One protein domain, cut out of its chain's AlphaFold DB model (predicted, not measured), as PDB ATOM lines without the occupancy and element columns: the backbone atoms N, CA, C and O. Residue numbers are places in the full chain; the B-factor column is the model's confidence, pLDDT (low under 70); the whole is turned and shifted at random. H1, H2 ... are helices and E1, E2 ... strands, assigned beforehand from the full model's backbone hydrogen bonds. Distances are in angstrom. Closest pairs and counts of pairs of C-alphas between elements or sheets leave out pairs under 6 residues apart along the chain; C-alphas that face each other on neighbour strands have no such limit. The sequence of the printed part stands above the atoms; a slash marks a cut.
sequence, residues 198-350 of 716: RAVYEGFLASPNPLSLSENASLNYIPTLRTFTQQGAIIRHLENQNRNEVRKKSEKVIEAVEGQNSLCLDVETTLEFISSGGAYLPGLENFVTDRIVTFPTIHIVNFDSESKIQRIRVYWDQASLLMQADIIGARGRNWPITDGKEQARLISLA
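This is residues 198 to 350 of the 716 residues of the protein "SHS2_Rpb7-N domain-containing protein" of Endocarpon pusillum (strain Z07020 / HMAS-L-300199) (UniProt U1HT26). A twisted sheet of six strands curls round two helices, H2 and H1, which lie in its hollow, while H4 packs on the opposite face from H1, over E4 and, only just, over E6 and E3, and runs along the strands. Short H3 only grazes the sheet, and a long loop, residues 325 to 339, reaches away between H3 and H4. The printed part has 153 residues, with four named helices and seven named strands in the order H1 E1 E2 H2 E3 E4 E5 E6 E7 H3 H4; the class is mixed, helices and strands. The sheet runs E2 E1 E7 E6 E4 E3 and is mixed, with E1 and E7 parallel and the other neighbours antiparallel. The whole is compact, with a radius of gyration of the C-alphas of 15.7 A and spans of 51 by 36 by 23 A.

H1, residues 198 to 206, begins at C-alpha 198 at (-12.910, -3.331, -5.331). E1 is residues 213 to 221 and bends by 105 degrees at residue 216; E2 is residues 226 to 229. H2, residues 231 to 245, is 20.2 A long. E3, residues 246 to 259, is 31.1 A long and bends by 77 degrees at residue 249. E4, residues 262 to 273, is 30.5 A long and bends by 61 degrees at residue 268. E5 is residues 281 to 285. E6, residues 292 to 303, is 32.0 A long and bends by 59 degrees at residue 295. E7, residues 309 to 316, is 20.5 A long, and H3 is residues 318 to 324. H4, residues 340 to 350, is 15.6 A long and ends at C-alpha 350 at (-26.275, 9.394, 3.123).

In the sheet, E2 and E3 are the edge strands. E1 and E2 form a hairpin, with N 219 and O 228 2.8 A apart, within hydrogen-bond range. E1 and E7 are parallel, with N 312 and O 218 at 2.8 A. E6 and E7 form a hairpin, with N 302 and O 311 at 2.8 A. E6 and E4 are antiparallel, with N 297 and O 267 at 2.8 A. E3 and E4 form a hairpin, with N 268 and O 252 at 2.8 A. The sheet curls round H2, whose closest C-alphas to E1 are Gln 231 and Ala 217, 5.5 A. It curls round H1 too, though H1 and H2 are apart. H1 and H4 lie on opposite faces: three layers, helices on both faces of a sheet. H4 runs along the strands, at a height over the sheet of 8.9 A. H3 and H4 only just touch, with 3 pairs of C-alphas within 8 A. E5 pairs with no named strand. In H1, H2, H3 and H4 every O i to N i+4 pair is within hydrogen-bond range.

The two C-alphas farthest apart, those of Glu 306 and Arg 333, are 52.0 A apart. The printed part has no cut, and its one long link is H3 to H4. The mean pLDDT of the printed part is 89.6; residues 329 to 334 are under 70.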
ATOM      1  N   ARG A 198     -12.769  -3.602  -6.766       89.44
ATOM      2  CA  ARG A 198     -12.910  -3.331  -5.331       89.44
ATOM      3  C   ARG A 198     -12.150  -4.337  -4.464       89.44
ATOM      4  O   ARG A 198     -11.348  -3.923  -3.635       89.44
ATOM      5  N   ALA A 199     -12.357  -5.636  -4.669       88.62
ATOM      6  CA  ALA A 199     -11.708  -6.695  -3.891       88.62
ATOM      7  C   ALA A 199     -10.177  -6.722  -4.077       88.62
ATOM      8  O   ALA A 199      -9.451  -7.012  -3.126       88.62
ATOM      9  N   VAL A 200      -9.674  -6.370  -5.269       90.56
ATOM     10  CA  VAL A 200      -8.230  -6.175  -5.518       90.56
ATOM     11  C   VAL A 200      -7.671  -5.065  -4.620       90.56
ATOM     12  O   VAL A 200      -6.610  -5.231  -4.018       90.56
ATOM     13  N   TYR A 201      -8.388  -3.945  -4.491       92.44
ATOM     14  CA  TYR A 201      -7.933  -2.810  -3.690       92.44
ATOM     15  C   TYR A 201      -8.148  -2.987  -2.181       92.44
ATOM     16  O   TYR A 201      -7.262  -2.645  -1.406       92.44
ATOM     17  N   GLU A 202      -9.264  -3.580  -1.747       90.69
ATOM     18  CA  GLU A 202      -9.474  -3.973  -0.344       90.69
ATOM     19  C   GLU A 202      -8.385  -4.964   0.113       90.69
ATOM     20  O   GLU A 202      -7.844  -4.821   1.210       90.69
ATOM     21  N   GLY A 203      -7.976  -5.893  -0.761       89.75
ATOM     22  CA  GLY A 203      -6.812  -6.754  -0.541       89.75
ATOM     23  C   GLY A 203      -5.501  -5.970  -0.400       89.75
ATOM     24  O   GLY A 203      -4.748  -6.215   0.537       89.75
ATOM     25  N   PHE A 204      -5.246  -4.986  -1.270       91.81
ATOM     26  CA  PHE A 204      -4.058  -4.124  -1.186       91.81
ATOM     27  C   PHE A 204      -4.016  -3.250   0.083       91.81
ATOM     28  O   PHE A 204      -2.934  -3.023   0.623       91.81
ATOM     29  N   LEU A 205      -5.165  -2.776   0.582       89.44
ATOM     30  CA  LEU A 205      -5.238  -2.056   1.861       89.44
ATOM     31  C   LEU A 205      -4.903  -2.975   3.046       89.44
ATOM     32  O   LEU A 205      -4.157  -2.571   3.937       89.44
ATOM     33  N   ALA A 206      -5.411  -4.213   3.036       88.06
ATOM     34  CA  ALA A 206      -5.151  -5.201   4.082       88.06
ATOM     35  C   ALA A 206      -3.703  -5.728   4.072       88.06
ATOM     36  O   ALA A 206      -3.112  -5.929   5.135       88.06
ATOM     37  N   SER A 207      -3.116  -5.946   2.891       87.25
ATOM     38  CA  SER A 207      -1.717  -6.350   2.725       87.25
ATOM     39  C   SER A 207      -1.097  -5.745   1.450       87.25
ATOM     40  O   SER A 207      -1.269  -6.274   0.348       87.25
ATOM     41  N   PRO A 208      -0.329  -4.640   1.570       88.38
ATOM     42  CA  PRO A 208       0.341  -4.013   0.434       88.38
ATOM     43  C   PRO A 208       1.320  -4.972  -0.259       88.38
ATOM     44  O   PRO A 208       2.397  -5.266   0.252       88.38
ATOM     45  N   ASN A 209       0.944  -5.454  -1.444       88.81
ATOM     46  CA  ASN A 209       1.710  -6.423  -2.228       88.81
ATOM     47  C   ASN A 209       2.073  -5.823  -3.599       88.81
ATOM     48  O   ASN A 209       1.159  -5.380  -4.307       88.81
ATOM     49  N   PRO A 210       3.357  -5.834  -4.023       88.00
ATOM     50  CA  PRO A 210       3.766  -5.316  -5.330       88.00
ATOM     51  C   PRO A 210       2.972  -5.910  -6.503       88.00
ATOM     52  O   PRO A 210       2.640  -5.170  -7.422       88.00
ATOM     53  N   LEU A 211       2.583  -7.191  -6.454       87.56
ATOM     54  CA  LEU A 211       1.871  -7.880  -7.544       87.56
ATOM     55  C   LEU A 211       0.498  -7.270  -7.894       87.56
ATOM     56  O   LEU A 211      -0.010  -7.504  -8.989       87.56
ATOM     57  N   SER A 212      -0.099  -6.490  -6.988       88.00
ATOM     58  CA  SER A 212      -1.370  -5.779  -7.218       88.00
ATOM     59  C   SER A 212      -1.210  -4.440  -7.958       88.00
ATOM     60  O   SER A 212      -2.183  -3.904  -8.490       88.00
ATOM     61  N   LEU A 213       0.011  -3.899  -8.000       91.44
ATOM     62  CA  LEU A 213       0.364  -2.616  -8.607       91.44
ATOM     63  C   LEU A 213       0.915  -2.839 -10.022       91.44
ATOM     64  O   LEU A 213       1.707  -3.757 -10.246       91.44
ATOM     65  N   SER A 214       0.552  -1.973 -10.969       91.69
ATOM     66  CA  SER A 214       1.197  -1.947 -12.286       91.69
ATOM     67  C   SER A 214       2.627  -1.396 -12.200       91.69
ATOM     68  O   SER A 214       3.017  -0.755 -11.221       91.69
ATOM     69  N   GLU A 215       3.433  -1.624 -13.238       87.62
ATOM     70  CA  GLU A 215       4.831  -1.165 -13.288       87.62
ATOM     71  C   GLU A 215       4.940   0.364 -13.126       87.62
ATOM     72  O   GLU A 215       5.776   0.872 -12.376       87.62
ATOM     73  N   ASN A 216       4.010   1.089 -13.757       87.69
ATOM     74  CA  ASN A 216       3.897   2.548 -13.724       87.69
ATOM     75  C   ASN A 216       2.989   3.065 -12.587       87.69
ATOM     76  O   ASN A 216       2.428   4.161 -12.688       87.69
ATOM     77  N   ALA A 217       2.825   2.293 -11.507       94.12
ATOM     78  CA  ALA A 217       1.989   2.682 -10.378       94.12
ATOM     79  C   ALA A 217       2.435   4.002  -9.719       94.12
ATOM     80  O   ALA A 217       3.628   4.289  -9.573       94.12
ATOM     81  N   SER A 218       1.452   4.791  -9.274       95.75
ATOM     82  CA  SER A 218       1.665   6.050  -8.546       95.75
ATOM     83  C   SER A 218       0.693   6.224  -7.371       95.75
ATOM     84  O   SER A 218      -0.520   6.107  -7.536       95.75
ATOM     85  N   LEU A 219       1.220   6.540  -6.186       96.44
ATOM     86  CA  LEU A 219       0.471   6.874  -4.968       96.44
ATOM     87  C   LEU A 219       0.628   8.368  -4.670       96.44
ATOM     88  O   LEU A 219       1.746   8.861  -4.554       96.44
ATOM     89  N   ASN A 220      -0.489   9.083  -4.544       96.38
ATOM     90  CA  ASN A 220      -0.521  10.541  -4.427       96.38
ATOM     91  C   ASN A 220      -1.354  10.942  -3.200       96.38
ATOM     92  O   ASN A 220      -2.568  10.727  -3.179       96.38
ATOM     93  N   TYR A 221      -0.721  11.550  -2.201       96.44
ATOM     94  CA  TYR A 221      -1.382  12.147  -1.041       96.44
ATOM     95  C   TYR A 221      -1.670  13.618  -1.355       96.44
ATOM     96  O   TYR A 221      -0.754  14.440  -1.392       96.44
ATOM     97  N   ILE A 222      -2.928  13.958  -1.644       95.94
ATOM     98  CA  ILE A 222      -3.249  15.246  -2.277       95.94
ATOM     99  C   ILE A 222      -3.143  16.445  -1.312       95.94
ATOM    100  O   ILE A 222      -2.505  17.424  -1.699       95.94
ATOM    101  N   PRO A 223      -3.651  16.402  -0.060       95.00
ATOM    102  CA  PRO A 223      -3.515  17.519   0.883       95.00
ATOM    103  C   PRO A 223      -2.069  17.855   1.286       95.00
ATOM    104  O   PRO A 223      -1.804  18.971   1.722       95.00
ATOM    105  N   THR A 224      -1.132  16.910   1.142       93.81
ATOM    106  CA  THR A 224       0.284  17.064   1.532       93.81
ATOM    107  C   THR A 224       1.261  17.045   0.358       93.81
ATOM    108  O   THR A 224       2.471  17.122   0.573       93.81
ATOM    109  N   LEU A 225       0.753  16.949  -0.878       93.88
ATOM    110  CA  LEU A 225       1.512  16.906  -2.136       93.88
ATOM    111  C   LEU A 225       2.628  15.837  -2.188       93.88
ATOM    112  O   LEU A 225       3.549  15.939  -2.999       93.88
ATOM    113  N   ARG A 226       2.561  14.795  -1.345       92.88
ATOM    114  CA  ARG A 226       3.525  13.683  -1.372       92.88
ATOM    115  C   ARG A 226       3.140  12.681  -2.459       92.88
ATOM    116  O   ARG A 226       2.080  12.059  -2.386       92.88
ATOM    117  N   THR A 227       4.035  12.486  -3.423       94.31
ATOM    118  CA  THR A 227       3.859  11.550  -4.540       94.31
ATOM    119  C   THR A 227       4.960  10.499  -4.539       94.31
ATOM    120  O   THR A 227       6.143  10.832  -4.501       94.31
ATOM    121  N   PHE A 228       4.562   9.233  -4.637       94.12
ATOM    122  CA  PHE A 228       5.447   8.081  -4.772       94.12
ATOM    123  C   PHE A 228       5.145   7.382  -6.096       94.12
ATOM    124  O   PHE A 228       4.047   6.863  -6.298       94.12
ATOM    125  N   THR A 229       6.120   7.384  -6.998       92.81
ATOM    126  CA  THR A 229       6.044   6.750  -8.321       92.81
ATOM    127  C   THR A 229       6.914   5.497  -8.320       92.81
ATOM    128  O   THR A 229       7.963   5.502  -7.681       92.81
ATOM    129  N   GLN A 230       6.515   4.474  -9.083       90.94
ATOM    130  CA  GLN A 230       7.071   3.111  -9.112       90.94
ATOM    131  C   GLN A 230       6.594   2.229  -7.947       90.94
ATOM    132  O   GLN A 230       6.674   2.592  -6.772       90.94
ATOM    133  N   GLN A 231       6.190   1.005  -8.293       91.50
ATOM    134  CA  GLN A 231       5.761  -0.066  -7.384       91.50
ATOM    135  C   GLN A 231       6.675  -0.225  -6.148       91.50
ATOM    136  O   GLN A 231       6.200  -0.193  -5.013       91.50
ATOM    137  N   GLY A 232       7.994  -0.338  -6.350       90.38
ATOM    138  CA  GLY A 232       8.954  -0.550  -5.259       90.38
ATOM    139  C   GLY A 232       9.112   0.635  -4.296       90.38
ATOM    140  O   GLY A 232       9.424   0.425  -3.125       90.38
ATOM    141  N   ALA A 233       8.871   1.870  -4.748       91.56
ATOM    142  CA  ALA A 233       8.888   3.048  -3.879       91.56
ATOM    143  C   ALA A 233       7.613   3.134  -3.026       91.56
ATOM    144  O   ALA A 233       7.688   3.456  -1.843       91.56
ATOM    145  N   ILE A 234       6.460   2.786  -3.611       94.06
ATOM    146  CA  ILE A 234       5.159   2.756  -2.927       94.06
ATOM    147  C   ILE A 234       5.177   1.759  -1.763       94.06
ATOM    148  O   ILE A 234       4.814   2.127  -0.649       94.06
ATOM    149  N   ILE A 235       5.640   0.524  -1.994       93.50
ATOM    150  CA  ILE A 235       5.690  -0.509  -0.946       93.50
ATOM    151  C   ILE A 235       6.633  -0.090   0.193       93.50
ATOM    152  O   ILE A 235       6.201  -0.055   1.342       93.50
ATOM    153  N   ARG A 236       7.865   0.346  -0.112       93.12
ATOM    154  CA  ARG A 236       8.828   0.819   0.907       93.12
ATOM    155  C   ARG A 236       8.307   2.004   1.723       93.12
ATOM    156  O   ARG A 236       8.560   2.075   2.922       93.12
ATOM    157  N   HIS A 237       7.590   2.936   1.085       93.25
ATOM    158  CA  HIS A 237       6.943   4.052   1.782       93.25
ATOM    159  C   HIS A 237       5.872   3.550   2.757       93.25
ATOM    160  O   HIS A 237       5.905   3.908   3.931       93.25
ATOM    161  N   LEU A 238       4.967   2.675   2.305       92.31
ATOM    162  CA  LEU A 238       3.903   2.118   3.147       92.31
ATOM    163  C   LEU A 238       4.456   1.269   4.305       92.31
ATOM    164  O   LEU A 238       3.965   1.386   5.424       92.31
ATOM    165  N   GLU A 239       5.496   0.466   4.070       91.19
ATOM    166  CA  GLU A 239       6.197  -0.304   5.106       91.19
ATOM    167  C   GLU A 239       6.842   0.607   6.160       91.19
ATOM    168  O   GLU A 239       6.638   0.403   7.359       91.19
ATOM    169  N   ASN A 240       7.587   1.635   5.734       91.06
ATOM    170  CA  ASN A 240       8.213   2.591   6.647       91.06
ATOM    171  C   ASN A 240       7.167   3.389   7.437       91.06
ATOM    172  O   ASN A 240       7.277   3.504   8.658       91.06
ATOM    173  N   GLN A 241       6.129   3.892   6.761       89.81
ATOM    174  CA  GLN A 241       5.061   4.660   7.395       89.81
ATOM    175  C   GLN A 241       4.317   3.813   8.436       89.81
ATOM    176  O   GLN A 241       4.221   4.233   9.586       89.81
ATOM    177  N   ASN A 242       3.855   2.611   8.069       87.31
ATOM    178  CA  ASN A 242       3.081   1.734   8.958       87.31
ATOM    179  C   ASN A 242       3.890   1.214  10.164       87.31
ATOM    180  O   ASN A 242       3.300   0.850  11.183       87.31
ATOM    181  N   ARG A 243       5.225   1.132  10.047       86.88
ATOM    182  CA  ARG A 243       6.113   0.605  11.097       86.88
ATOM    183  C   ARG A 243       6.660   1.682  12.035       86.88
ATOM    184  O   ARG A 243       6.733   1.443  13.236       86.88
ATOM    185  N   ASN A 244       7.082   2.823  11.487       86.31
ATOM    186  CA  ASN A 244       7.894   3.809  12.208       86.31
ATOM    187  C   ASN A 244       7.139   5.119  12.481       86.31
ATOM    188  O   ASN A 244       7.356   5.746  13.518       86.31
ATOM    189  N   GLU A 245       6.269   5.548  11.562       89.12
ATOM    190  CA  GLU A 245       5.597   6.854  11.631       89.12
ATOM    191  C   GLU A 245       4.210   6.739  12.282       89.12
ATOM    192  O   GLU A 245       3.940   7.414  13.276       89.12
ATOM    193  N   VAL A 246       3.338   5.879  11.741       90.50
ATOM    194  CA  VAL A 246       1.893   5.852  12.025       90.50
ATOM    195  C   VAL A 246       1.345   4.420  12.042       90.50
ATOM    196  O   VAL A 246       1.403   3.720  11.035       90.50
ATOM    197  N   ARG A 247       0.712   4.000  13.140       89.75
ATOM    198  CA  ARG A 247      -0.006   2.721  13.235       89.75
ATOM    199  C   ARG A 247      -1.455   2.888  12.764       89.75
ATOM    200  O   ARG A 247      -2.235   3.600  13.394       89.75
ATOM    201  N   LYS A 248      -1.855   2.194  11.691       89.19
ATOM    202  CA  LYS A 248      -3.283   2.042  11.350       89.19
ATOM    203  C   LYS A 248      -3.971   1.177  12.415       89.19
ATOM    204  O   LYS A 248      -3.467   0.105  12.745       89.19
ATOM    205  N   LYS A 249      -5.115   1.626  12.942       88.50
ATOM    206  CA  LYS A 249      -5.967   0.854  13.874       88.50
ATOM    207  C   LYS A 249      -7.245   0.335  13.227       88.50
ATOM    208  O   LYS A 249      -7.694  -0.754  13.566       88.50
ATOM    209  N   SER A 250      -7.823   1.100  12.305       88.69
ATOM    210  CA  SER A 250      -8.929   0.653  11.457       88.69
ATOM    211  C   SER A 250      -8.863   1.359  10.110       88.69
ATOM    212  O   SER A 250      -8.486   2.525  10.039       88.69
ATOM    213  N   GLU A 251      -9.273   0.667   9.057       89.50
ATOM    214  CA  GLU A 251      -9.420   1.216   7.711       89.50
ATOM    215  C   GLU A 251     -10.653   0.537   7.110       89.50
ATOM    216  O   GLU A 251     -10.596  -0.597   6.641       89.50
ATOM    217  N   LYS A 252     -11.818   1.167   7.290       90.88
ATOM    218  CA  LYS A 252     -13.133   0.557   7.051       90.88
ATOM    219  C   LYS A 252     -13.827   1.277   5.905       90.88
ATOM    220  O   LYS A 252     -14.197   2.438   6.045       90.88
ATOM    221  N   VAL A 253     -14.061   0.583   4.794       91.56
ATOM    222  CA  VAL A 253     -14.860   1.118   3.682       91.56
ATOM    223  C   VAL A 253     -16.282   1.427   4.170       91.56
ATOM    224  O   VAL A 253     -16.965   0.547   4.695       91.56
ATOM    225  N   ILE A 254     -16.709   2.678   3.995       89.62
ATOM    226  CA  ILE A 254     -18.091   3.132   4.165       89.62
ATOM    227  C   ILE A 254     -18.803   2.965   2.819       89.62
ATOM    228  O   ILE A 254     -19.708   2.142   2.682       89.62
ATOM    229  N   GLU A 255     -18.339   3.693   1.800       89.44
ATOM    230  CA  GLU A 255     -18.936   3.735   0.465       89.44
ATOM    231  C   GLU A 255     -17.947   3.296  -0.613       89.44
ATOM    232  O   GLU A 255     -16.739   3.482  -0.479       89.44
ATOM    233  N   ALA A 256     -18.477   2.690  -1.676       90.00
ATOM    234  CA  ALA A 256     -17.730   2.255  -2.845       90.00
ATOM    235  C   ALA A 256     -18.543   2.541  -4.111       90.00
ATOM    236  O   ALA A 256     -19.634   1.997  -4.285       90.00
ATOM    237  N   VAL A 257     -17.985   3.351  -5.008       90.00
ATOM    238  CA  VAL A 257     -18.511   3.581  -6.355       90.00
ATOM    239  C   VAL A 257     -17.594   2.860  -7.339       90.00
ATOM    240  O   VAL A 257     -16.463   3.286  -7.590       90.00
ATOM    241  N   GLU A 258     -18.075   1.731  -7.860       89.44
ATOM    242  CA  GLU A 258     -17.377   0.890  -8.837       89.44
ATOM    243  C   GLU A 258     -17.715   1.328 -10.274       89.44
ATOM    244  O   GLU A 258     -18.878   1.434 -10.655       89.44
ATOM    245  N   GLY A 259     -16.680   1.559 -11.084       86.00
ATOM    246  CA  GLY A 259     -16.760   1.781 -12.527       86.00
ATOM    247  C   GLY A 259     -15.694   0.968 -13.267       86.00
ATOM    248  O   GLY A 259     -14.747   0.471 -12.661       86.00
ATOM    249  N   GLN A 260     -15.832   0.847 -14.591       84.69
ATOM    250  CA  GLN A 260     -15.146  -0.168 -15.414       84.69
ATOM    251  C   GLN A 260     -13.629  -0.319 -15.170       84.69
ATOM    252  O   GLN A 260     -13.141  -1.441 -15.096       84.69
ATOM    253  N   ASN A 261     -12.901   0.796 -15.016       89.06
ATOM    254  CA  ASN A 261     -11.456   0.849 -14.727       89.06
ATOM    255  C   ASN A 261     -11.140   1.815 -13.558       89.06
ATOM    256  O   ASN A 261     -10.032   2.353 -13.444       89.06
ATOM    257  N   SER A 262     -12.131   2.123 -12.719       93.00
ATOM    258  CA  SER A 262     -12.041   3.197 -11.725       93.00
ATOM    259  C   SER A 262     -12.886   2.911 -10.495       93.00
ATOM    260  O   SER A 262     -14.056   2.565 -10.616       93.00
ATOM    261  N   LEU A 263     -12.314   3.145  -9.323       94.56
ATOM    262  CA  LEU A 263     -12.941   2.912  -8.031       94.56
ATOM    263  C   LEU A 263     -12.834   4.188  -7.194       94.56
ATOM    264  O   LEU A 263     -11.747   4.754  -7.076       94.56
ATOM    265  N   CYS A 264     -13.941   4.634  -6.611       95.12
ATOM    266  CA  CYS A 264     -13.937   5.660  -5.570       95.12
ATOM    267  C   CYS A 264     -14.416   5.025  -4.267       95.12
ATOM    268  O   CYS A 264     -15.454   4.366  -4.262       95.12
ATOM    269  N   LEU A 265     -13.659   5.196  -3.186       94.38
ATOM    270  CA  LEU A 265     -13.986   4.663  -1.864       94.38
ATOM    271  C   LEU A 265     -13.943   5.774  -0.825       94.38
ATOM    272  O   LEU A 265     -12.932   6.471  -0.736       94.38
ATOM    273  N   ASP A 266     -14.974   5.847   0.010       94.62
ATOM    274  CA  ASP A 266     -14.936   6.620   1.251       94.62
ATOM    275  C   ASP A 266     -14.609   5.665   2.398       94.62
ATOM    276  O   ASP A 266     -15.330   4.692   2.638       94.62
ATOM    277  N   VAL A 267     -13.498   5.915   3.089       94.38
ATOM    278  CA  VAL A 267     -12.905   4.989   4.060       94.38
ATOM    279  C   VAL A 267     -12.803   5.659   5.429       94.38
ATOM    280  O   VAL A 267     -12.173   6.700   5.583       94.38
ATOM    281  N   GLU A 268     -13.415   5.061   6.449       94.81
ATOM    282  CA  GLU A 268     -13.256   5.453   7.849       94.81
ATOM    283  C   GLU A 268     -11.886   4.977   8.354       94.81
ATOM    284  O   GLU A 268     -11.686   3.799   8.675       94.81
ATOM    285  N   THR A 269     -10.933   5.906   8.408       94.00
ATOM    286  CA  THR A 269      -9.534   5.620   8.731       94.00
ATOM    287  C   THR A 269      -9.218   6.100  10.148       94.00
ATOM    288  O   THR A 269      -9.291   7.290  10.451       94.00
ATOM    289  N   THR A 270      -8.852   5.162  11.030       94.12
ATOM    290  CA  THR A 270      -8.335   5.459  12.375       94.12
ATOM    291  C   THR A 270      -6.833   5.230  12.412       94.12
ATOM    292  O   THR A 270      -6.361   4.103  12.228       94.12
ATOM    293  N   LEU A 271      -6.090   6.293  12.709       93.19
ATOM    294  CA  LEU A 271      -4.635   6.294  12.824       93.19
ATOM    295  C   LEU A 271      -4.212   6.585  14.262       93.19
ATOM    296  O   LEU A 271      -4.884   7.310  14.990       93.19
ATOM    297  N   GLU A 272      -3.062   6.050  14.647       92.44
ATOM    298  CA  GLU A 272      -2.330   6.417  15.852       92.44
ATOM    299  C   GLU A 272      -0.907   6.805  15.449       92.44
ATOM    300  O   GLU A 272      -0.191   6.006  14.843       92.44
ATOM    301  N   PHE A 273      -0.498   8.035  15.742       92.19
ATOM    302  CA  PHE A 273       0.841   8.501  15.390       92.19
ATOM    303  C   PHE A 273       1.870   8.021  16.421       92.19
ATOM    304  O   PHE A 273       1.671   8.181  17.625       92.19
ATOM    305  N   ILE A 274       2.973   7.443  15.947       88.00
ATOM    306  CA  ILE A 274       4.040   6.887  16.787       88.00
ATOM    307  C   ILE A 274       5.103   7.968  17.018       88.00
ATOM    308  O   ILE A 274       5.179   8.562  18.089       88.00
ATOM    309  N   SER A 275       5.899   8.271  15.990       84.25
ATOM    310  CA  SER A 275       6.999   9.249  16.047       84.25
ATOM    311  C   SER A 275       6.703  10.545  15.286       84.25
ATOM    312  O   SER A 275       7.275  11.596  15.573       84.25
ATOM    313  N   SER A 276       5.825  10.482  14.283       86.94
ATOM    314  CA  SER A 276       5.628  11.556  13.314       86.94
ATOM    315  C   SER A 276       4.253  11.471  12.666       86.94
ATOM    316  O   SER A 276       3.658  10.403  12.558       86.94
ATOM    317  N   GLY A 277       3.772  12.605  12.163       84.69
ATOM    318  CA  GLY A 277       2.572  12.681  11.338       84.69
ATOM    319  C   GLY A 277       2.673  11.992   9.966       84.69
ATOM    320  O   GLY A 277       1.657  11.804   9.285       84.69
ATOM    321  N   GLY A 278       3.883  11.611   9.550       88.81
ATOM    322  CA  GLY A 278       4.144  10.832   8.339       88.81
ATOM    323  C   GLY A 278       3.650  11.500   7.056       88.81
ATOM    324  O   GLY A 278       3.860  12.694   6.837       88.81
ATOM    325  N   ALA A 279       2.977  10.741   6.183       90.44
ATOM    326  CA  ALA A 279       2.409  11.287   4.946       90.44
ATOM    327  C   ALA A 279       1.152  12.162   5.144       90.44
ATOM    328  O   ALA A 279       0.807  12.923   4.237       90.44
ATOM    329  N   TYR A 280       0.488  12.076   6.304       91.62
ATOM    330  CA  TYR A 280      -0.754  12.805   6.595       91.62
ATOM    331  C   TYR A 280      -0.499  14.170   7.254       91.62
ATOM    332  O   TYR A 280      -1.120  15.164   6.890       91.62
ATOM    333  N   LEU A 281       0.450  14.236   8.190       91.81
ATOM    334  CA  LEU A 281       0.834  15.451   8.918       91.81
ATOM    335  C   LEU A 281       2.368  15.672   8.852       91.81
ATOM    336  O   LEU A 281       3.056  15.590   9.871       91.81
ATOM    337  N   PRO A 282       2.951  15.910   7.660       90.00
ATOM    338  CA  PRO A 282       4.395  16.081   7.500       90.00
ATOM    339  C   PRO A 282       4.919  17.323   8.238       90.00
ATOM    340  O   PRO A 282       4.256  18.358   8.280       90.00
ATOM    341  N   GLY A 283       6.133  17.231   8.790       85.31
ATOM    342  CA  GLY A 283       6.776  18.315   9.550       85.31
ATOM    343  C   GLY A 283       6.303  18.457  11.003       85.31
ATOM    344  O   GLY A 283       6.765  19.351  11.706       85.31
ATOM    345  N   LEU A 284       5.409  17.578  11.469       85.06
ATOM    346  CA  LEU A 284       4.897  17.532  12.844       85.06
ATOM    347  C   LEU A 284       5.464  16.312  13.585       85.06
ATOM    348  O   LEU A 284       4.740  15.439  14.057       85.06
ATOM    349  N   GLU A 285       6.790  16.234  13.647       82.19
ATOM    350  CA  GLU A 285       7.530  15.186  14.360       82.19
ATOM    351  C   GLU A 285       7.429  15.390  15.879       82.19
ATOM    352  O   GLU A 285       7.517  16.519  16.361       82.19
ATOM    353  N   ASN A 286       7.229  14.309  16.640       80.25
ATOM    354  CA  ASN A 286       7.026  14.269  18.103       80.25
ATOM    355  C   ASN A 286       5.796  15.033  18.659       80.25
ATOM    356  O   ASN A 286       5.311  14.699  19.736       80.25
ATOM    357  N   PHE A 287       5.241  16.022  17.949       82.31
ATOM    358  CA  PHE A 287       4.077  16.803  18.402       82.31
ATOM    359  C   PHE A 287       2.759  16.013  18.435       82.31
ATOM    360  O   PHE A 287       1.843  16.386  19.165       82.31
ATOM    361  N   VAL A 288       2.657  14.941  17.642       86.19
ATOM    362  CA  VAL A 288       1.436  14.124  17.489       86.19
ATOM    363  C   VAL A 288       1.535  12.730  18.115       86.19
ATOM    364  O   VAL A 288       0.575  11.970  18.035       86.19
ATOM    365  N   THR A 289       2.666  12.387  18.733       87.25
ATOM    366  CA  THR A 289       2.909  11.084  19.374       87.25
ATOM    367  C   THR A 289       1.779  10.680  20.327       87.25
ATOM    368  O   THR A 289       1.226  11.510  21.054       87.25
ATOM    369  N   ASP A 290       1.412   9.397  20.274       87.50
ATOM    370  CA  ASP A 290       0.321   8.749  21.014       87.50
ATOM    371  C   ASP A 290      -1.085   9.344  20.775       87.50
ATOM    372  O   ASP A 290      -2.051   8.983  21.456       87.50
ATOM    373  N   ARG A 291      -1.261  10.230  19.781       89.38
ATOM    374  CA  ARG A 291      -2.588  10.734  19.399       89.38
ATOM    375  C   ARG A 291      -3.290   9.775  18.447       89.38
ATOM    376  O   ARG A 291      -2.739   9.373  17.423       89.38
ATOM    377  N   ILE A 292      -4.541   9.458  18.786       92.81
ATOM    378  CA  ILE A 292      -5.440   8.606  18.006       92.81
ATOM    379  C   ILE A 292      -6.497   9.495  17.343       92.81
ATOM    380  O   ILE A 292      -7.254  10.181  18.030       92.81
ATOM    381  N   VAL A 293      -6.558   9.452  16.016       93.50
ATOM    382  CA  VAL A 293      -7.427  10.274  15.159       93.50
ATOM    383  C   VAL A 293      -8.307   9.365  14.296       93.50
ATOM    384  O   VAL A 293      -7.861   8.292  13.895       93.50
ATOM    385  N   THR A 294      -9.544   9.770  14.003       94.31
ATOM    386  CA  THR A 294     -10.498   9.010  13.169       94.31
ATOM    387  C   THR A 294     -11.209   9.963  12.221       94.31
ATOM    388  O   THR A 294     -11.992  10.809  12.659       94.31
ATOM    389  N   PHE A 295     -10.951   9.814  10.926       94.69
ATOM    390  CA  PHE A 295     -11.411  10.734   9.892       94.69
ATOM    391  C   PHE A 295     -11.676   9.983   8.577       94.69
ATOM    392  O   PHE A 295     -11.066   8.937   8.336       94.69
ATOM    393  N   PRO A 296     -12.589  10.474   7.720       95.31
ATOM    394  CA  PRO A 296     -12.809   9.886   6.410       95.31
ATOM    395  C   PRO A 296     -11.649  10.223   5.462       95.31
ATOM    396  O   PRO A 296     -11.226  11.377   5.354       95.31
ATOM    397  N   THR A 297     -11.166   9.216   4.739       95.38
ATOM    398  CA  THR A 297     -10.241   9.358   3.612       95.38
ATOM    399  C   THR A 297     -10.939   8.933   2.320       95.38
ATOM    400  O   THR A 297     -11.524   7.854   2.252       95.38
ATOM    401  N   ILE A 298     -10.863   9.763   1.277       96.00
ATOM    402  CA  ILE A 298     -11.411   9.444  -0.052       96.00
ATOM    403  C   ILE A 298     -10.284   8.875  -0.909       96.00
ATOM    404  O   ILE A 298      -9.289   9.558  -1.174       96.00
ATOM    405  N   HIS A 299     -10.414   7.615  -1.316       95.88
ATOM    406  CA  HIS A 299      -9.430   6.892  -2.116       95.88
ATOM    407  C   HIS A 299      -9.963   6.760  -3.549       95.88
ATOM    408  O   HIS A 299     -10.859   5.960  -3.818       95.88
ATOM    409  N   ILE A 300      -9.407   7.541  -4.478       96.44
ATOM    410  CA  ILE A 300      -9.743   7.466  -5.907       96.44
ATOM    411  C   ILE A 300      -8.657   6.669  -6.624       96.44
ATOM    412  O   ILE A 300      -7.506   7.113  -6.723       96.44
ATOM    413  N   VAL A 301      -9.030   5.501  -7.138       96.31
ATOM    414  CA  VAL A 301      -8.120   4.501  -7.697       96.31
ATOM    415  C   VAL A 301      -8.435   4.259  -9.175       96.31
ATOM    416  O   VAL A 301      -9.593   4.112  -9.561       96.31
ATOM    417  N   ASN A 302      -7.402   4.216 -10.014       95.25
ATOM    418  CA  ASN A 302      -7.492   3.870 -11.432       95.25
ATOM    419  C   ASN A 302      -6.724   2.576 -11.714       95.25
ATOM    420  O   ASN A 302      -5.639   2.371 -11.163       95.25
ATOM    421  N   PHE A 303      -7.274   1.750 -12.603       93.62
ATOM    422  CA  PHE A 303      -6.784   0.408 -12.910       93.62
ATOM    423  C   PHE A 303      -6.445   0.265 -14.389       93.62
ATOM    424  O   PHE A 303      -7.097   0.851 -15.257       93.62
ATOM    425  N   ASP A 304      -5.416  -0.530 -14.652       90.06
ATOM    426  CA  ASP A 304      -4.985  -0.886 -15.998       90.06
ATOM    427  C   ASP A 304      -5.905  -1.938 -16.640       90.06
ATOM    428  O   ASP A 304      -6.789  -2.492 -15.983       90.06
ATOM    429  N   SER A 305      -5.687  -2.251 -17.918       85.81
ATOM    430  CA  SER A 305      -6.448  -3.286 -18.645       85.81
ATOM    431  C   SER A 305      -6.335  -4.690 -18.029       85.81
ATOM    432  O   SER A 305      -7.234  -5.508 -18.198       85.81
ATOM    433  N   GLU A 306      -5.269  -4.952 -17.268       84.94
ATOM    434  CA  GLU A 306      -5.036  -6.194 -16.516       84.94
ATOM    435  C   GLU A 306      -5.630  -6.179 -15.088       84.94
ATOM    436  O   GLU A 306      -5.245  -6.991 -14.247       84.94
ATOM    437  N   SER A 307      -6.507  -5.220 -14.761       86.00
ATOM    438  CA  SER A 307      -7.068  -4.997 -13.410       86.00
ATOM    439  C   SER A 307      -6.030  -4.724 -12.304       86.00
ATOM    440  O   SER A 307      -6.345  -4.795 -11.115       86.00
ATOM    441  N   LYS A 308      -4.794  -4.360 -12.673       91.31
ATOM    442  CA  LYS A 308      -3.731  -3.910 -11.756       91.31
ATOM    443  C   LYS A 308      -3.902  -2.431 -11.404       91.31
ATOM    444  O   LYS A 308      -4.318  -1.631 -12.240       91.31
ATOM    445  N   ILE A 309      -3.536  -2.044 -10.185       94.69
ATOM    446  CA  ILE A 309      -3.642  -0.663  -9.693       94.69
ATOM    447  C   ILE A 309      -2.594   0.223 -10.389       94.69
ATOM    448  O   ILE A 309      -1.394   0.017 -10.218       94.69
ATOM    449  N   GLN A 310      -3.040   1.237 -11.136       94.62
ATOM    450  CA  GLN A 310      -2.178   2.169 -11.878       94.62
ATOM    451  C   GLN A 310      -2.000   3.516 -11.159       94.62
ATOM    452  O   GLN A 310      -0.924   4.119 -11.185       94.62
ATOM    453  N   ARG A 311      -3.041   4.020 -10.489       95.62
ATOM    454  CA  ARG A 311      -2.958   5.278  -9.733       95.62
ATOM    455  C   ARG A 311      -3.845   5.236  -8.506       95.62
ATOM    456  O   ARG A 311      -5.010   4.882  -8.617       95.62
ATOM    457  N   ILE A 312      -3.311   5.676  -7.374       96.75
ATOM    458  CA  ILE A 312      -4.040   5.925  -6.131       96.75
ATOM    459  C   ILE A 312      -3.936   7.422  -5.832       96.75
ATOM    460  O   ILE A 312      -2.840   7.992  -5.857       96.75
ATOM    461  N   ARG A 313      -5.067   8.065  -5.536       96.88
ATOM    462  CA  ARG A 313      -5.136   9.421  -4.978       96.88
ATOM    463  C   ARG A 313      -5.880   9.371  -3.651       96.88
ATOM    464  O   ARG A 313      -7.006   8.881  -3.617       96.88
ATOM    465  N   VAL A 314      -5.257   9.877  -2.592       96.38
ATOM    466  CA  VAL A 314      -5.818   9.919  -1.237       96.38
ATOM    467  C   VAL A 314      -6.100  11.372  -0.859       96.38
ATOM    468  O   VAL A 314      -5.204  12.219  -0.925       96.38
ATOM    469  N   TYR A 315      -7.341  11.650  -0.463       96.50
ATOM    470  CA  TYR A 315      -7.817  12.950   0.014       96.50
ATOM    471  C   TYR A 315      -8.365  12.821   1.441       96.50
ATOM    472  O   TYR A 315      -8.886  11.770   1.806       96.50
ATOM    473  N   TRP A 316      -8.279  13.890   2.233       95.25
ATOM    474  CA  TRP A 316      -8.908  14.019   3.554       95.25
ATOM    475  C   TRP A 316      -9.047  15.500   3.935       95.25
ATOM    476  O   TRP A 316      -8.414  16.365   3.322       95.25
ATOM    477  N   ASP A 317      -9.845  15.792   4.964       94.06
ATOM    478  CA  ASP A 317      -9.917  17.124   5.570       94.06
ATOM    479  C   ASP A 317      -8.722  17.361   6.512       94.06
ATOM    480  O   ASP A 317      -8.658  16.851   7.635       94.06
ATOM    481  N   GLN A 318      -7.764  18.165   6.047       92.56
ATOM    482  CA  GLN A 318      -6.579  18.548   6.815       92.56
ATOM    483  C   GLN A 318      -6.922  19.374   8.069       92.56
ATOM    484  O   GLN A 318      -6.199  19.295   9.060       92.56
ATOM    485  N   ALA A 319      -8.000  20.162   8.054       90.25
ATOM    486  CA  ALA A 319      -8.370  21.024   9.174       90.25
ATOM    487  C   ALA A 319      -8.981  20.203  10.322       90.25
ATOM    488  O   ALA A 319      -8.575  20.363  11.475       90.25
ATOM    489  N   SER A 320      -9.879  19.267   9.996       90.56
ATOM    490  CA  SER A 320     -10.407  18.274  10.943       90.56
ATOM    491  C   SER A 320      -9.290  17.416  11.551       90.56
ATOM    492  O   SER A 320      -9.198  17.290  12.775       90.56
ATOM    493  N   LEU A 321      -8.356  16.924  10.727       92.19
ATOM    494  CA  LEU A 321      -7.218  16.125  11.194       92.19
ATOM    495  C   LEU A 321      -6.299  16.891  12.166       92.19
ATOM    496  O   LEU A 321      -5.936  16.366  13.220       92.19
ATOM    497  N   LEU A 322      -5.954  18.147  11.853       91.19
ATOM    498  CA  LEU A 322      -5.153  19.011  12.733       91.19
ATOM    499  C   LEU A 322      -5.863  19.332  14.061       91.19
ATOM    500  O   LEU A 322      -5.190  19.549  15.073       91.19
ATOM    501  N   MET A 323      -7.200  19.374  14.063       88.38
ATOM    502  CA  MET A 323      -8.012  19.606  15.260       88.38
ATOM    503  C   MET A 323      -8.064  18.361  16.155       88.38
ATOM    504  O   MET A 323      -7.836  18.472  17.357       88.38
ATOM    505  N   GLN A 324      -8.294  17.170  15.587       88.81
ATOM    506  CA  GLN A 324      -8.274  15.914  16.354       88.81
ATOM    507  C   GLN A 324      -6.890  15.596  16.942       88.81
ATOM    508  O   GLN A 324      -6.793  15.006  18.017       88.81
ATOM    509  N   ALA A 325      -5.818  16.005  16.260       88.75
ATOM    510  CA  ALA A 325      -4.443  15.859  16.733       88.75
ATOM    511  C   ALA A 325      -4.029  16.899  17.805       88.75
ATOM    512  O   ALA A 325      -2.862  16.935  18.186       88.75
ATOM    513  N   ASP A 326      -4.955  17.740  18.297       87.31
ATOM    514  CA  ASP A 326      -4.731  18.816  19.288       87.31
ATOM    515  C   ASP A 326      -3.745  19.932  18.854       87.31
ATOM    516  O   ASP A 326      -3.404  20.807  19.654       87.31
ATOM    517  N   ILE A 327      -3.311  19.954  17.585       85.94
ATOM    518  CA  ILE A 327      -2.339  20.935  17.061       85.94
ATOM    519  C   ILE A 327      -2.982  22.320  16.946       85.94
ATOM    520  O   ILE A 327      -2.416  23.318  17.395       85.94
ATOM    521  N   ILE A 328      -4.183  22.386  16.359       83.88
ATOM    522  CA  ILE A 328      -5.025  23.582  16.437       83.88
ATOM    523  C   ILE A 328      -5.979  23.407  17.617       83.88
ATOM    524  O   ILE A 328      -6.881  22.575  17.606       83.88
ATOM    525  N   GLY A 329      -5.739  24.167  18.685       69.44
ATOM    526  CA  GLY A 329      -6.423  23.931  19.952       69.44
ATOM    527  C   GLY A 329      -7.941  24.095  19.843       69.44
ATOM    528  O   GLY A 329      -8.424  25.177  19.505       69.44
ATOM    529  N   ALA A 330      -8.695  23.074  20.260       59.78
ATOM    530  CA  ALA A 330     -10.167  23.037  20.265       59.78
ATOM    531  C   ALA A 330     -10.855  24.145  21.105       59.78
ATOM    532  O   ALA A 330     -12.076  24.274  21.114       59.78
ATOM    533  N   ARG A 331     -10.080  24.969  21.826       57.97
ATOM    534  CA  ARG A 331     -10.540  26.163  22.565       57.97
ATOM    535  C   ARG A 331     -10.307  27.478  21.803       57.97
ATOM    536  O   ARG A 331     -10.624  28.554  22.309       57.97
ATOM    537  N   GLY A 332      -9.751  27.414  20.595       54.66
ATOM    538  CA  GLY A 332      -9.553  28.553  19.709       54.66
ATOM    539  C   GLY A 332     -10.862  29.008  19.068       54.66
ATOM    540  O   GLY A 332     -11.244  28.493  18.028       54.66
ATOM    541  N   ARG A 333     -11.527  29.991  19.689       65.06
ATOM    542  CA  ARG A 333     -12.479  30.947  19.077       65.06
ATOM    543  C   ARG A 333     -13.351  30.401  17.921       65.06
ATOM    544  O   ARG A 333     -13.383  31.003  16.852       65.06
ATOM    545  N   ASN A 334     -14.083  29.312  18.169       69.69
ATOM    546  CA  ASN A 334     -15.122  28.756  17.287       69.69
ATOM    547  C   ASN A 334     -14.705  28.624  15.807       69.69
ATOM    548  O   ASN A 334     -15.354  29.186  14.924       69.69
ATOM    549  N   TRP A 335     -13.640  27.863  15.530       79.25
ATOM    550  CA  TRP A 335     -13.326  27.445  14.161       79.25
ATOM    551  C   TRP A 335     -14.527  26.733  13.500       79.25
ATOM    552  O   TRP A 335     -15.156  25.895  14.150       79.25
ATOM    553  N   PRO A 336     -14.841  27.008  12.219       87.12
ATOM    554  CA  PRO A 336     -15.910  26.337  11.477       87.12
ATOM    555  C   PRO A 336     -15.439  24.970  10.941       87.12
ATOM    556  O   PRO A 336     -15.479  24.716   9.741       87.12
ATOM    557  N   ILE A 337     -14.941  24.115  11.836       86.69
ATOM    558  CA  ILE A 337     -14.398  22.781  11.542       86.69
ATOM    559  C   ILE A 337     -15.250  21.760  12.305       86.69
ATOM    560  O   ILE A 337     -15.474  21.919  13.504       86.69
ATOM    561  N   THR A 338     -15.734  20.727  11.616       86.19
ATOM    562  CA  THR A 338     -16.478  19.607  12.218       86.19
ATOM    563  C   THR A 338     -15.546  18.448  12.557       86.19
ATOM    564  O   THR A 338     -14.474  18.313  11.967       86.19
ATOM    565  N   ASP A 339     -15.935  17.599  13.510       88.25
ATOM    566  CA  ASP A 339     -15.110  16.445  13.874       88.25
ATOM    567  C   ASP A 339     -15.138  15.361  12.783       88.25
ATOM    568  O   ASP A 339     -16.190  15.049  12.219       88.25
ATOM    569  N   GLY A 340     -13.993  14.728  12.514       87.81
ATOM    570  CA  GLY A 340     -13.867  13.674  11.501       87.81
ATOM    571  C   GLY A 340     -14.825  12.494  11.714       87.81
ATOM    572  O   GLY A 340     -15.298  11.905  10.743       87.81
ATOM    573  N   LYS A 341     -15.209  12.189  12.961       90.19
ATOM    574  CA  LYS A 341     -16.190  11.128  13.259       90.19
ATOM    575  C   LYS A 341     -17.615  11.547  12.899       90.19
ATOM    576  O   LYS A 341     -18.411  10.708  12.484       90.19
ATOM    577  N   GLU A 342     -17.944  12.834  13.007       90.25
ATOM    578  CA  GLU A 342     -19.227  13.372  12.540       90.25
ATOM    579  C   GLU A 342     -19.291  13.388  11.007       90.25
ATOM    580  O   GLU A 342     -20.315  13.006  10.439       90.25
ATOM    581  N   GLN A 343     -18.182  13.728  10.339       92.06
ATOM    582  CA  GLN A 343     -18.055  13.653   8.878       92.06
ATOM    583  C   GLN A 343     -18.266  12.210   8.372       92.06
ATOM    584  O   GLN A 343     -19.137  11.972   7.536       92.06
ATOM    585  N   ALA A 344     -17.555  11.225   8.937       90.62
ATOM    586  CA  ALA A 344     -17.715   9.807   8.582       90.62
ATOM    587  C   ALA A 344     -19.133   9.268   8.873       90.62
ATOM    588  O   ALA A 344     -19.689   8.485   8.094       90.62
ATOM    589  N   ARG A 345     -19.765   9.723   9.966       91.81
ATOM    590  CA  ARG A 345     -21.153   9.378  10.307       91.81
ATOM    591  C   ARG A 345     -22.169   9.965   9.325       91.81
ATOM    592  O   ARG A 345     -23.175   9.312   9.056       91.81
ATOM    593  N   LEU A 346     -21.926  11.165   8.793       91.62
ATOM    594  CA  LEU A 346     -22.792  11.790   7.792       91.62
ATOM    595  C   LEU A 346     -22.731  11.035   6.457       91.62
ATOM    596  O   LEU A 346     -23.785  10.742   5.895       91.62
ATOM    597  N   ILE A 347     -21.535  10.641   6.004       90.25
ATOM    598  CA  ILE A 347     -21.348   9.784   4.815       90.25
ATOM    599  C   ILE A 347     -22.107   8.458   5.002       90.25
ATOM    600  O   ILE A 347     -22.959   8.102   4.191       90.25
ATOM    601  N   SER A 348     -21.905   7.792   6.146       89.69
ATOM    602  CA  SER A 348     -22.604   6.540   6.499       89.69
ATOM    603  C   SER A 348     -24.139   6.664   6.520       89.69
ATOM    604  O   SER A 348     -24.844   5.672   6.350       89.69
ATOM    605  N   LEU A 349     -24.678   7.865   6.769       89.75
ATOM    606  CA  LEU A 349     -26.120   8.127   6.766       89.75
ATOM    607  C   LEU A 349     -26.658   8.399   5.352       89.75
ATOM    608  O   LEU A 349     -27.773   7.981   5.043       89.75
ATOM    609  N   ALA A 350     -25.877   9.063   4.492       85.31
ATOM    610  CA  ALA A 350     -26.275   9.394   3.123       85.31
ATOM    611  C   ALA A 350     -26.615   8.139   2.295       85.31
ATOM    612  O   ALA A 350     -27.640   8.108   1.612       85.31
TER     613      ALA A 350